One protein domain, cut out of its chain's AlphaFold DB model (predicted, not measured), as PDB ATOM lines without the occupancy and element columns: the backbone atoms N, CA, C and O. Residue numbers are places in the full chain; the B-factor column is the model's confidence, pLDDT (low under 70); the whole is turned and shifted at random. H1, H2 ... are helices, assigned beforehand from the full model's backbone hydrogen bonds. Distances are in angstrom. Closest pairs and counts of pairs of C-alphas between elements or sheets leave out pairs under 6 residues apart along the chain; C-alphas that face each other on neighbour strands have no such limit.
ATOM      1  N   PHE A   2     207.638 134.238 192.502       78.50
ATOM      2  CA  PHE A   2     207.160 134.493 191.129       78.50
ATOM      3  C   PHE A   2     207.799 135.688 190.414       78.50
ATOM      4  O   PHE A   2     207.817 135.713 189.187       78.50
ATOM      5  N   GLN A   3     208.339 136.658 191.155       90.00
ATOM      6  CA  GLN A   3     208.990 137.824 190.560       90.00
ATOM      7  C   GLN A   3     210.191 137.420 189.694       90.00
ATOM      8  O   GLN A   3     210.237 137.800 188.529       90.00
ATOM      9  N   ILE A   4     211.070 136.550 190.202       93.44
ATOM     10  CA  ILE A   4     212.248 136.100 189.448       93.44
ATOM     11  C   ILE A   4     211.888 135.287 188.193       93.44
ATOM     12  O   ILE A   4     212.589 135.358 187.187       93.44
ATOM     13  N   ILE A   5     210.772 134.547 188.229       93.44
ATOM     14  CA  ILE A   5     210.253 133.803 187.073       93.44
ATOM     15  C   ILE A   5     209.703 134.785 186.034       93.44
ATOM     16  O   ILE A   5     209.943 134.618 184.842       93.44
ATOM     17  N   ASN A   6     208.979 135.821 186.467       93.19
ATOM     18  CA  ASN A   6     208.435 136.840 185.569       93.19
ATOM     19  C   ASN A   6     209.535 137.660 184.890       93.19
ATOM     20  O   ASN A   6     209.440 137.914 183.691       93.19
ATOM     21  N   GLU A   7     210.564 138.042 185.643       94.50
ATOM     22  CA  GLU A   7     211.735 138.746 185.119       94.50
ATOM     23  C   GLU A   7     212.452 137.890 184.069       94.50
ATOM     24  O   GLU A   7     212.704 138.373 182.969       94.50
ATOM     25  N   PHE A   8     212.654 136.595 184.332       95.25
ATOM     26  CA  PHE A   8     213.251 135.694 183.346       95.25
ATOM     27  C   PHE A   8     212.378 135.515 182.093       95.25
ATOM     28  O   PHE A   8     212.866 135.651 180.975       95.25
ATOM     29  N   VAL A   9     211.069 135.288 182.255       93.19
ATOM     30  CA  VAL A   9     210.107 135.158 181.139       93.19
ATOM     31  C   VAL A   9     210.114 136.388 180.225       93.19
ATOM     32  O   VAL A   9     209.922 136.246 179.015       93.19
ATOM     33  N   ILE A  42     221.904 136.718 175.698       87.12
ATOM     34  CA  ILE A  42     222.956 137.301 176.544       87.12
ATOM     35  C   ILE A  42     222.339 137.857 177.830       87.12
ATOM     36  O   ILE A  42     222.807 137.531 178.922       87.12
ATOM     37  N   LYS A  43     221.269 138.654 177.725       91.69
ATOM     38  CA  LYS A  43     220.570 139.222 178.891       91.69
ATOM     39  C   LYS A  43     219.954 138.136 179.771       91.69
ATOM     40  O   LYS A  43     220.068 138.210 180.990       91.69
ATOM     41  N   ALA A  44     219.331 137.122 179.171       93.12
ATOM     42  CA  ALA A  44     218.759 135.978 179.873       93.12
ATOM     43  C   ALA A  44     219.839 135.208 180.647       93.12
ATOM     44  O   ALA A  44     219.662 134.928 181.832       93.12
ATOM     45  N   LYS A  45     220.988 134.940 180.018       93.88
ATOM     46  CA  LYS A  45     222.135 134.296 180.664       93.88
ATOM     47  C   LYS A  45     222.694 135.143 181.809       93.88
ATOM     48  O   LYS A  45     222.816 134.633 182.916       93.88
ATOM     49  N   GLN A  46     222.962 136.428 181.574       95.31
ATOM     50  CA  GLN A  46     223.452 137.354 182.604       95.31
ATOM     51  C   GLN A  46     222.492 137.448 183.792       95.31
ATOM     52  O   GLN A  46     222.919 137.490 184.946       95.31
ATOM     53  N   TYR A  47     221.186 137.443 183.520       97.12
ATOM     54  CA  TYR A  47     220.173 137.399 184.560       97.12
ATOM     55  C   TYR A  47     220.300 136.122 185.400       97.12
ATOM     56  O   TYR A  47     220.433 136.225 186.616       97.12
ATOM     57  N   LEU A  48     220.362 134.937 184.784       96.94
ATOM     58  CA  LEU A  48     220.564 133.674 185.512       96.94
ATOM     59  C   LEU A  48     221.888 133.638 186.298       96.94
ATOM     60  O   LEU A  48     221.925 133.142 187.425       96.94
ATOM     61  N   GLU A  49     222.968 134.187 185.739       96.75
ATOM     62  CA  GLU A  49     224.270 134.302 186.411       96.75
ATOM     63  C   GLU A  49     224.187 135.193 187.658       96.75
ATOM     64  O   GLU A  49     224.826 134.890 188.672       96.75
ATOM     65  N   SER A  50     223.354 136.237 187.626       97.06
ATOM     66  CA  SER A  50     223.155 137.165 188.747       97.06
ATOM     67  C   SER A  50     222.348 136.585 189.918       97.06
ATOM     68  O   SER A  50     222.444 137.093 191.035       97.06
ATOM     69  N   LEU A  51     221.581 135.511 189.693       96.94
ATOM     70  CA  LEU A  51     220.732 134.902 190.719       96.94
ATOM     71  C   LEU A  51     221.538 134.215 191.824       96.94
ATOM     72  O   LEU A  51     222.641 133.700 191.606       96.94
ATOM     73  N   SER A  52     220.948 134.131 193.018       96.00
ATOM     74  CA  SER A  52     221.439 133.209 194.041       96.00
ATOM     75  C   SER A  52     221.342 131.762 193.548       96.00
ATOM     76  O   SER A  52     220.621 131.448 192.593       96.00
ATOM     77  N   TYR A  53     222.077 130.861 194.201       94.00
ATOM     78  CA  TYR A  53     221.965 129.440 193.901       94.00
ATOM     79  C   TYR A  53     220.517 128.980 194.111       94.00
ATOM     80  O   TYR A  53     219.935 128.356 193.238       94.00
ATOM     81  N   GLU A  54     219.892 129.369 195.217       94.25
ATOM     82  CA  GLU A  54     218.507 129.057 195.564       94.25
ATOM     83  C   GLU A  54     217.513 129.528 194.497       94.25
ATOM     84  O   GLU A  54     216.676 128.737 194.061       94.25
ATOM     85  N   ASP A  55     217.635 130.776 194.045       96.38
ATOM     86  CA  ASP A  55     216.718 131.370 193.068       96.38
ATOM     87  C   ASP A  55     216.820 130.712 191.690       96.38
ATOM     88  O   ASP A  55     215.804 130.524 191.017       96.38
ATOM     89  N   LEU A  56     218.020 130.288 191.285       97.31
ATOM     90  CA  LEU A  56     218.201 129.551 190.036       97.31
ATOM     91  C   LEU A  56     217.383 128.248 190.031       97.31
ATOM     92  O   LEU A  56     216.719 127.936 189.040       97.31
ATOM     93  N   TYR A  57     217.366 127.504 191.140       97.38
ATOM     94  CA  TYR A  57     216.594 126.256 191.211       97.38
ATOM     95  C   TYR A  57     215.090 126.468 191.319       97.38
ATOM     96  O   TYR A  57     214.336 125.583 190.912       97.38
ATOM     97  N   LEU A  58     214.635 127.631 191.793       96.81
ATOM     98  CA  LEU A  58     213.223 127.997 191.678       96.81
ATOM     99  C   LEU A  58     212.808 128.081 190.202       96.81
ATOM    100  O   LEU A  58     211.745 127.581 189.838       96.81
ATOM    101  N   ILE A  59     213.657 128.664 189.347       97.31
ATOM    102  CA  ILE A  59     213.407 128.766 187.902       97.31
ATOM    103  C   ILE A  59     213.480 127.395 187.227       97.31
ATOM    104  O   ILE A  59     212.595 127.069 186.439       97.31
ATOM    105  N   LEU A  60     214.480 126.574 187.556       97.31
ATOM    106  CA  LEU A  60     214.607 125.222 186.994       97.31
ATOM    107  C   LEU A  60     213.425 124.326 187.373       97.31
ATOM    108  O   LEU A  60     212.882 123.648 186.507       97.31
ATOM    109  N   SER A  61     212.993 124.361 188.636       97.44
ATOM    110  CA  SER A  61     211.828 123.597 189.091       97.44
ATOM    111  C   SER A  61     210.546 124.066 188.399       97.44
ATOM    112  O   SER A  61     209.766 123.248 187.914       97.44
ATOM    113  N   ALA A  62     210.360 125.386 188.270       97.38
ATOM    114  CA  ALA A  62     209.231 125.959 187.542       97.38
ATOM    115  C   ALA A  62     209.228 125.553 186.061       97.38
ATOM    116  O   ALA A  62     208.182 125.200 185.520       97.38
ATOM    117  N   TRP A  63     210.390 125.581 185.407       97.12
ATOM    118  CA  TRP A  63     210.532 125.133 184.025       97.12
ATOM    119  C   TRP A  63     210.193 123.647 183.881       97.12
ATOM    120  O   TRP A  63     209.416 123.293 182.998       97.12
ATOM    121  N   ASP A  64     210.727 122.788 184.750       97.31
ATOM    122  CA  ASP A  64     210.560 121.339 184.636       97.31
ATOM    123  C   ASP A  64     209.113 120.898 184.901       97.31
ATOM    124  O   ASP A  64     208.531 120.162 184.106       97.31
ATOM    125  N   ILE A  65     208.474 121.446 185.938       97.56
ATOM    126  CA  ILE A  65     207.048 121.212 186.208       97.56
ATOM    127  C   ILE A  65     206.183 121.796 185.087       97.56
ATOM    128  O   ILE A  65     205.212 121.174 184.655       97.56
ATOM    129  N   GLY A  66     206.535 122.984 184.590       97.31
ATOM    130  CA  GLY A  66     205.881 123.606 183.445       97.31
ATOM    131  C   GLY A  66     205.919 122.719 182.203       97.31
ATOM    132  O   GLY A  66     204.881 122.479 181.588       97.31
ATOM    133  N   ARG A  67     207.088 122.152 181.891       97.56
ATOM    134  CA  ARG A  67     207.282 121.174 180.816       97.56
ATOM    135  C   ARG A  67     206.389 119.954 181.023       97.56
ATOM    136  O   ARG A  67     205.619 119.628 180.124       97.56
ATOM    137  N   SER A  68     206.423 119.336 182.204       97.38
ATOM    138  CA  SER A  68     205.574 118.180 182.524       97.38
ATOM    139  C   SER A  68     204.084 118.495 182.399       97.38
ATOM    140  O   SER A  68     203.327 117.658 181.916       97.38
ATOM    141  N   SER A  69     203.654 119.714 182.736       97.06
ATOM    142  CA  SER A  69     202.248 120.118 182.599       97.06
ATOM    143  C   SER A  69     201.780 120.196 181.144       97.06
ATOM    144  O   SER A  69     200.605 119.968 180.868       97.06
ATOM    145  N   LEU A  70     202.696 120.492 180.216       95.94
ATOM    146  CA  LEU A  70     202.414 120.563 178.784       95.94
ATOM    147  C   LEU A  70     202.544 119.200 178.099       95.94
ATOM    148  O   LEU A  70     201.789 118.913 177.175       95.94
ATOM    149  N   THR A  71     203.489 118.359 178.533       96.44
ATOM    150  CA  THR A  71     203.805 117.101 177.838       96.44
ATOM    151  C   THR A  71     203.162 115.867 178.471       96.44
ATOM    152  O   THR A  71     202.785 114.949 177.746       96.44
ATOM    153  N   TYR A  72     203.032 115.826 179.801       95.50
ATOM    154  CA  TYR A  72     202.561 114.664 180.572       95.50
ATOM    155  C   TYR A  72     201.623 115.075 181.730       95.50
ATOM    156  O   TYR A  72     201.918 114.798 182.896       95.50
ATOM    157  N   PRO A  73     200.481 115.733 181.447       94.75
ATOM    158  CA  PRO A  73     199.626 116.312 182.485       94.75
ATOM    159  C   PRO A  73     199.052 115.282 183.470       94.75
ATOM    160  O   PRO A  73     198.936 115.582 184.655       94.75
ATOM    161  N   GLU A  74     198.723 114.068 183.016       95.94
ATOM    162  CA  GLU A  74     198.202 113.015 183.903       95.94
ATOM    163  C   GLU A  74     199.260 112.537 184.901       95.94
ATOM    164  O   GLU A  74     198.991 112.487 186.099       95.94
ATOM    165  N   SER A  75     200.488 112.292 184.435       96.38
ATOM    166  CA  SER A  75     201.608 111.925 185.309       96.38
ATOM    167  C   SER A  75     201.930 113.036 186.307       96.38
ATOM    168  O   SER A  75     202.105 112.756 187.486       96.38
ATOM    169  N   LEU A  76     201.908 114.304 185.879       96.94
ATOM    170  CA  LEU A  76     202.104 115.427 186.797       96.94
ATOM    171  C   LEU A  76     201.005 115.488 187.872       96.94
ATOM    172  O   LEU A  76     201.279 115.793 189.030       96.94
ATOM    173  N   ASN A  77     199.750 115.206 187.513       95.81
ATOM    174  CA  ASN A  77     198.651 115.170 188.477       95.81
ATOM    175  C   ASN A  77     198.798 114.025 189.490       95.81
ATOM    176  O   ASN A  77     198.404 114.190 190.647       95.81
ATOM    177  N   GLU A  78     199.338 112.879 189.073       97.19
ATOM    178  CA  GLU A  78     199.702 111.774 189.966       97.19
ATOM    179  C   GLU A  78     200.846 112.181 190.900       97.19
ATOM    180  O   GLU A  78     200.680 112.100 192.114       97.19
ATOM    181  N   GLU A  79     201.928 112.762 190.375       96.50
ATOM    182  CA  GLU A  79     203.043 113.270 191.185       96.50
ATOM    183  C   GLU A  79     202.572 114.300 192.223       96.50
ATOM    184  O   GLU A  79     202.928 114.219 193.398       96.50
ATOM    185  N   ILE A  80     201.708 115.245 191.833       96.56
ATOM    186  CA  ILE A  80     201.132 116.225 192.767       96.56
ATOM    187  C   ILE A  80     200.405 115.520 193.921       96.56
ATOM    188  O   ILE A  80     200.493 115.985 195.060       96.56
ATOM    189  N   LYS A  81     199.684 114.425 193.660       96.56
ATOM    190  CA  LYS A  81     199.005 113.651 194.712       96.56
ATOM    191  C   LYS A  81     200.009 112.898 195.579       96.56
ATOM    192  O   LYS A  81     199.900 112.974 196.802       96.56
ATOM    193  N   ASP A  82     200.983 112.237 194.966       97.31
ATOM    194  CA  ASP A  82     201.971 111.400 195.652       97.31
ATOM    195  C   ASP A  82     202.867 112.215 196.590       97.31
ATOM    196  O   ASP A  82     203.142 111.797 197.715       97.31
ATOM    197  N   PHE A  83     203.246 113.430 196.184       96.19
ATOM    198  CA  PHE A  83     203.989 114.361 197.038       96.19
ATOM    199  C   PHE A  83     203.096 115.127 198.032       96.19
ATOM    200  O   PHE A  83     203.595 115.897 198.855       96.19
ATOM    201  N   GLY A  84     201.777 114.915 198.020       95.38
ATOM    202  CA  GLY A  84     200.846 115.542 198.963       95.38
ATOM    203  C   GLY A  84     200.560 117.018 198.674       95.38
ATOM    204  O   GLY A  84     200.197 117.766 199.579       95.38
ATOM    205  N   GLY A  85     200.726 117.445 197.424       95.12
ATOM    206  CA  GLY A  85     200.376 118.777 196.951       95.12
ATOM    207  C   GLY A  85     201.455 119.431 196.094       95.12
ATOM    208  O   GLY A  85     202.623 119.049 196.081       95.12
ATOM    209  N   LYS A  86     201.034 120.491 195.398       95.12
ATOM    210  CA  LYS A  86     201.859 121.296 194.490       95.12
ATOM    211  C   LYS A  86     203.115 121.862 195.166       95.12
ATOM    212  O   LYS A  86     204.206 121.764 194.621       95.12
ATOM    213  N   GLU A  87     202.977 122.432 196.363       94.50
ATOM    214  CA  GLU A  87     204.106 123.034 197.089       94.50
ATOM    215  C   GLU A  87     205.168 121.993 197.473       94.50
ATOM    216  O   GLU A  87     206.364 122.232 197.306       94.50
ATOM    217  N   ASN A  88     204.735 120.813 197.922       96.44
ATOM    218  CA  ASN A  88     205.644 119.723 198.260       96.44
ATOM    219  C   ASN A  88     206.368 119.194 197.022       96.44
ATOM    220  O   ASN A  88     207.588 119.062 197.065       96.44
ATOM    221  N   LEU A  89     205.645 118.965 195.917       97.44
ATOM    222  CA  LEU A  89     206.255 118.579 194.642       97.44
ATOM    223  C   LEU A  89     207.299 119.611 194.201       97.44
ATOM    224  O   LEU A  89     208.419 119.249 193.857       97.44
ATOM    225  N   PHE A  90     206.960 120.900 194.244       96.31
ATOM    226  CA  PHE A  90     207.866 121.972 193.840       96.31
ATOM    227  C   PHE A  90     209.158 121.987 194.668       96.31
ATOM    228  O   PHE A  90     210.254 122.069 194.107       96.31
ATOM    229  N   ASN A  91     209.035 121.868 195.993       96.06
ATOM    230  CA  ASN A  91     210.172 121.831 196.909       96.06
ATOM    231  C   ASN A  91     211.010 120.557 196.758       96.06
ATOM    232  O   ASN A  91     212.236 120.619 196.855       96.06
ATOM    233  N   GLU A  92     210.378 119.410 196.519       97.75
ATOM    234  CA  GLU A  92     211.096 118.157 196.302       97.75
ATOM    235  C   GLU A  92     211.824 118.159 194.957       97.75
ATOM    236  O   GLU A  92     212.999 117.798 194.895       97.75
ATOM    237  N   ASN A  93     211.195 118.694 193.909       97.12
ATOM    238  CA  ASN A  93     211.827 118.838 192.605       97.12
ATOM    239  C   ASN A  93     213.086 119.721 192.674       97.12
ATOM    240  O   ASN A  93     214.108 119.397 192.074       97.12
ATOM    241  N   ILE A  94     213.079 120.784 193.489       97.12
ATOM    242  CA  ILE A  94     214.288 121.587 193.747       97.12
ATOM    243  C   ILE A  94     215.421 120.729 194.318       97.12
ATOM    244  O   ILE A  94     216.566 120.868 193.886       97.12
ATOM    245  N   LYS A  95     215.137 119.850 195.286       97.56
ATOM    246  CA  LYS A  95     216.162 118.978 195.887       97.56
ATOM    247  C   LYS A  95     216.706 117.978 194.871       97.56
ATOM    248  O   LYS A  95     217.921 117.780 194.809       97.56
ATOM    249  N   ILE A  96     215.824 117.388 194.066       97.06
ATOM    250  CA  ILE A  96     216.191 116.451 192.998       97.06
ATOM    251  C   ILE A  96     217.099 117.151 191.983       97.06
ATOM    252  O   ILE A  96     218.185 116.659 191.686       97.06
ATOM    253  N   LEU A  97     216.719 118.343 191.519       97.19
ATOM    254  CA  LEU A  97     217.517 119.131 190.579       97.19
ATOM    255  C   LEU A  97     218.881 119.518 191.163       97.19
ATOM    256  O   LEU A  97     219.891 119.347 190.485       97.19
ATOM    257  N   LYS A  98     218.937 119.964 192.427       96.50
ATOM    258  CA  LYS A  98     220.202 120.259 193.127       96.50
ATOM    259  C   LYS A  98     221.103 119.033 193.261       96.50
ATOM    260  O   LYS A  98     222.318 119.174 193.282       96.50
ATOM    261  N   THR A  99     220.518 117.843 193.360       96.81
ATOM    262  CA  THR A  99     221.270 116.583 193.431       96.81
ATOM    263  C   THR A  99     221.799 116.174 192.058       96.81
ATOM    264  O   THR A  99     222.932 115.713 191.950       96.81
ATOM    265  N   ASN A 100     220.999 116.367 191.006       96.00
ATOM    266  CA  ASN A 100     221.323 115.917 189.655       96.00
ATOM    267  C   ASN A 100     222.265 116.865 188.901       96.00
ATOM    268  O   ASN A 100     223.074 116.395 188.106       96.00
ATOM    269  N   ILE A 101     222.157 118.180 189.119       95.19
ATOM    270  CA  ILE A 101     222.950 119.201 188.413       95.19
ATOM    271  C   ILE A 101     223.526 120.206 189.426       95.19
ATOM    272  O   ILE A 101     223.222 121.387 189.345       95.19
ATOM    273  N   PRO A 102     224.345 119.782 190.406       94.88
ATOM    274  CA  PRO A 102     224.711 120.605 191.565       94.88
ATOM    275  C   PRO A 102     225.538 121.851 191.226       94.88
ATOM    276  O   PRO A 102     225.616 122.774 192.040       94.88
ATOM    277  N   VAL A 103     226.180 121.903 190.062       95.69
ATOM    278  CA  VAL A 103     227.047 123.016 189.664       95.69
ATOM    279  C   VAL A 103     226.208 124.117 189.018       95.69
ATOM    280  O   VAL A 103     225.513 123.885 188.033       95.69
ATOM    281  N   LYS A 104     226.293 125.345 189.552       94.56
ATOM    282  CA  LYS A 104     225.483 126.490 189.094       94.56
ATOM    283  C   LYS A 104     225.616 126.733 187.585       94.56
ATOM    284  O   LYS A 104     224.607 126.856 186.901       94.56
ATOM    285  N   ASP A 105     226.841 126.754 187.068       94.50
ATOM    286  CA  ASP A 105     227.103 127.033 185.651       94.50
ATOM    287  C   ASP A 105     226.570 125.927 184.727       94.50
ATOM    288  O   ASP A 105     226.090 126.207 183.625       94.50
ATOM    289  N   GLU A 106     226.584 124.673 185.188       95.00
ATOM    290  CA  GLU A 106     225.974 123.548 184.474       95.00
ATOM    291  C   GLU A 106     224.450 123.670 184.464       95.00
ATOM    292  O   GLU A 106     223.822 123.457 183.430       95.00
ATOM    293  N   ALA A 107     223.850 124.084 185.581       96.25
ATOM    294  CA  ALA A 107     222.414 124.307 185.689       96.25
ATOM    295  C   ALA A 107     221.936 125.474 184.797       96.25
ATOM    296  O   ALA A 107     220.890 125.372 184.149       96.25
ATOM    297  N   ILE A 108     222.730 126.547 184.682       95.94
ATOM    298  CA  ILE A 108     222.495 127.638 183.720       95.94
ATOM    299  C   ILE A 108     222.617 127.114 182.286       95.94
ATOM    300  O   ILE A 108     221.728 127.337 181.465       95.94
ATOM    301  N   SER A 109     223.690 126.384 181.982       92.00
ATOM    302  CA  SER A 109     223.907 125.811 180.648       92.00
ATOM    303  C   SER A 109     222.789 124.844 180.255       92.00
ATOM    304  O   SER A 109     222.366 124.820 179.103       92.00
ATOM    305  N   TYR A 110     222.261 124.087 181.216       93.19
ATOM    306  CA  TYR A 110     221.177 123.135 181.007       93.19
ATOM    307  C   TYR A 110     219.883 123.804 180.530       93.19
ATOM    308  O   TYR A 110     219.278 123.325 179.566       93.19
ATOM    309  N   ILE A 111     219.462 124.903 181.169       93.75
ATOM    310  CA  ILE A 111     218.249 125.628 180.761       93.75
ATOM    311  C   ILE A 111     218.484 126.476 179.503       93.75
ATOM    312  O   ILE A 111     217.614 126.521 178.639       93.75
ATOM    313  N   MET A 112     219.671 127.077 179.352       90.56
ATOM    314  CA  MET A 112     220.038 127.856 178.159       90.56
ATOM    315  C   MET A 112     220.263 126.985 176.917       90.56
ATOM    316  O   MET A 112     220.165 127.479 175.801       90.56
ATOM    317  N   GLY A 113     220.536 125.690 177.087       86.38
ATOM    318  CA  GLY A 113     220.606 124.717 175.994       86.38
ATOM    319  C   GLY A 113     219.236 124.288 175.452       86.38
ATOM    320  O   GLY A 113     219.167 123.387 174.616       86.38
ATOM    321  N   LYS A 114     218.138 124.866 175.954       89.19
ATOM    322  CA  LYS A 114     216.773 124.649 175.454       89.19
ATOM    323  C   LYS A 114     216.347 125.828 174.577       89.19
ATOM    324  O   LYS A 114     216.824 126.942 174.748       89.19
ATOM    325  N   GLN A 115     215.396 125.588 173.679       86.12
ATOM    326  CA  GLN A 115     214.793 126.648 172.870       86.12
ATOM    327  C   GLN A 115     214.111 127.692 173.764       86.12
ATOM    328  O   GLN A 115     213.258 127.353 174.587       86.12
ATOM    329  N   GLY A 116     214.492 128.965 173.615       87.25
ATOM    330  CA  GLY A 116     214.044 130.042 174.500       87.25
ATOM    331  C   GLY A 116     212.525 130.237 174.517       87.25
ATOM    332  O   GLY A 116     211.954 130.437 175.591       87.25
ATOM    333  N   ALA A 117     211.857 130.120 173.362       88.06
ATOM    334  CA  ALA A 117     210.400 130.238 173.292       88.06
ATOM    335  C   ALA A 117     209.716 129.059 173.997       88.06
ATOM    336  O   ALA A 117     208.782 129.261 174.775       88.06
ATOM    337  N   TRP A 118     210.256 127.845 173.847       91.38
ATOM    338  CA  TRP A 118     209.770 126.676 174.579       91.38
ATOM    339  C   TRP A 118     209.949 126.802 176.099       91.38
ATOM    340  O   TRP A 118     209.031 126.504 176.868       91.38
ATOM    341  N   VAL A 119     211.101 127.304 176.565       94.88
ATOM    342  CA  VAL A 119     211.321 127.597 177.994       94.88
ATOM    343  C   VAL A 119     210.272 128.588 178.499       94.88
ATOM    344  O   VAL A 119     209.694 128.388 179.570       94.88
ATOM    345  N   LYS A 120     209.975 129.628 177.713       95.12
ATOM    346  CA  LYS A 120     208.962 130.634 178.045       95.12
ATOM    347  C   LYS A 120     207.566 130.029 178.158       95.12
ATOM    348  O   LYS A 120     206.834 130.351 179.098       95.12
ATOM    349  N   GLU A 121     207.194 129.160 177.224       95.56
ATOM    350  CA  GLU A 121     205.909 128.464 177.234       95.56
ATOM    351  C   GLU A 121     205.757 127.587 178.482       95.56
ATOM    352  O   GLU A 121     204.761 127.714 179.202       95.56
ATOM    353  N   CYS A 122     206.787 126.801 178.812       96.88
ATOM    354  CA  CYS A 122     206.824 125.977 180.021       96.88
ATOM    355  C   CYS A 122     206.640 126.825 181.290       96.88
ATOM    356  O   CYS A 122     205.785 126.528 182.126       96.88
ATOM    357  N   LEU A 123     207.383 127.928 181.426       96.62
ATOM    358  CA  LEU A 123     207.271 128.816 182.590       96.62
ATOM    359  C   LEU A 123     205.883 129.467 182.693       96.62
ATOM    360  O   LEU A 123     205.349 129.631 183.791       96.62
ATOM    361  N   ASN A 124     205.254 129.803 181.566       95.38
ATOM    362  CA  ASN A 124     203.879 130.300 181.556       95.38
ATOM    363  C   ASN A 124     202.858 129.216 181.932       95.38
ATOM    364  O   ASN A 124     201.878 129.526 182.616       95.38
ATOM    365  N   ALA A 125     203.074 127.963 181.533       96.06
ATOM    366  CA  ALA A 125     202.241 126.834 181.940       96.06
ATOM    367  C   ALA A 125     202.334 126.582 183.453       96.06
ATOM    368  O   ALA A 125     201.304 126.503 184.126       96.06
ATOM    369  N   PHE A 126     203.547 126.607 184.014       96.38
ATOM    370  CA  PHE A 126     203.761 126.559 185.463       96.38
ATOM    371  C   PHE A 126     203.000 127.673 186.189       96.38
ATOM    372  O   PHE A 126     202.273 127.411 187.147       96.38
ATOM    373  N   LYS A 127     203.098 128.917 185.703       93.44
ATOM    374  CA  LYS A 127     202.363 130.055 186.275       93.44
ATOM    375  C   LYS A 127     200.852 129.820 186.269       93.44
ATOM    376  O   LYS A 127     200.205 130.069 187.280       93.44
ATOM    377  N   LYS A 128     200.278 129.313 185.172       93.25
ATOM    378  CA  LYS A 128     198.843 128.973 185.120       93.25
ATOM    379  C   LYS A 128     198.483 127.907 186.156       93.25
ATOM    380  O   LYS A 128     197.461 128.040 186.819       93.25
ATOM    381  N   LEU A 129     199.335 126.895 186.310       91.12
ATOM    382  CA  LEU A 129     199.117 125.782 187.226       91.12
ATOM    383  C   LEU A 129     199.266 126.165 188.707       91.12
ATOM    384  O   LEU A 129     198.595 125.552 189.527       91.12
ATOM    385  N   TYR A 130     200.134 127.115 189.066       87.62
ATOM    386  CA  TYR A 130     200.469 127.424 190.468       87.62
ATOM    387  C   TYR A 130     199.961 128.784 190.967       87.62
ATOM    388  O   TYR A 130     199.882 128.981 192.175       87.62
ATOM    389  N   ILE A 131     199.651 129.731 190.075       73.19
ATOM    390  CA  ILE A 131     199.260 131.103 190.451       73.19
ATOM    391  C   ILE A 131     197.761 131.336 190.255       73.19
ATOM    392  O   ILE A 131     197.148 132.060 191.034       73.19
ATOM    393  N   ASN A 132     197.168 130.733 189.222       61.28
ATOM    394  CA  ASN A 132     195.779 130.990 188.829       61.28
ATOM    395  C   ASN A 132     194.811 129.862 189.234       61.28
ATOM    396  O   ASN A 132     193.697 129.814 188.712       61.28
ATOM    397  N   SER A 133     195.243 128.942 190.103       51.94
ATOM    398  CA  SER A 133     194.482 127.759 190.532       51.94
ATOM    399  C   SER A 133     194.082 127.817 191.993       51.94
ATOM    400  O   SER A 133     194.994 128.129 192.792       51.94
TER     401      SER A 133
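What this domain is: This is residues 2 to 9 and 42 to 133 of the 133 residues of an uncharacterized protein of Staphylococcus xylosus (UniProt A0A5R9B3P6). One long helix, H3, runs through the middle, and two other long helices cross it on opposite sides, H7 at about a right angle and H5 steeply. The short helices fill in around this core: H6 packs along the first half of H3 with H2 beside H6, H4 packs near the other end of H3, and H1 covers H3 between H2 and H7. The printed part has 100 residues with seven named helices, in the order H1 to H7, and no named strand; the class is all helix. It is compact, with a radius of gyration of the C-alphas of 12.9 A and spans of 37 by 26 by 22 A.

How they stand to each other: H1, residues 2 to 9, touches the hub H3, residues 53 to 71, about perpendicular but only just, at 71 degrees; the closest C-alphas, of Ile 5 and Ile 59, are 6.0 A apart. H1 only just touches H2, residues 42 to 50, with 3 pairs of C-alphas within 8 A; the closest are those of Phe 8 and Ala 44, 6.5 A apart. H2 touches H6, residues 104 to 112, at a shallow tilt of 31 degrees, opposite ways, closest at the C-alphas of Leu 48 and Ile 108, 6.6 A apart. H3 touches H6 with residues 53 to 60 alone, at a shallow tilt of 30 degrees, the same way; the C-alphas of Tyr 53 and Lys 104 are closest, at 6.6 A. With residues 65 to 69 alone H3 touches H4, residues 73 to 82, closest at the C-alphas of Ser 68 and Leu 76, 6.2 A apart. H3 touches H5, residues 86 to 100, at a steep tilt of 67 degrees, only just short of about perpendicular; the closest C-alphas, of Ser 61 and Ile 94, are 5.6 A apart. H3 touches H7, residues 116 to 131, about perpendicular at 90 degrees, closest at the C-alphas of Gly 66 and Phe 126, 4.2 A apart. H5 and H6 are apart. In H1 to H7 every O i to N i+4 pair is within hydrogen-bond range.

Where its parts are: H1 begins at C-alpha 2, (207.160, 134.493, 191.129), and H2 at C-alpha 42. H3 is 27.2 A long from first to last C-alpha. H4 follows, then H5 at 20.8 A, H6, and H7 at 21.8 A, ending at C-alpha 131, (199.260, 131.103, 190.451).

The domain as a whole: The C-alphas farthest apart, of Ile 42 and Asp 82, are 38.4 A apart. Residues 10 to 41 are not printed, and C-alphas 9 and 42 are 13.8 A apart across this cut. The links from H2 through to H7 are tight. The mean pLDDT of the printed part is 93.9; residues 132 to 133 are under 70.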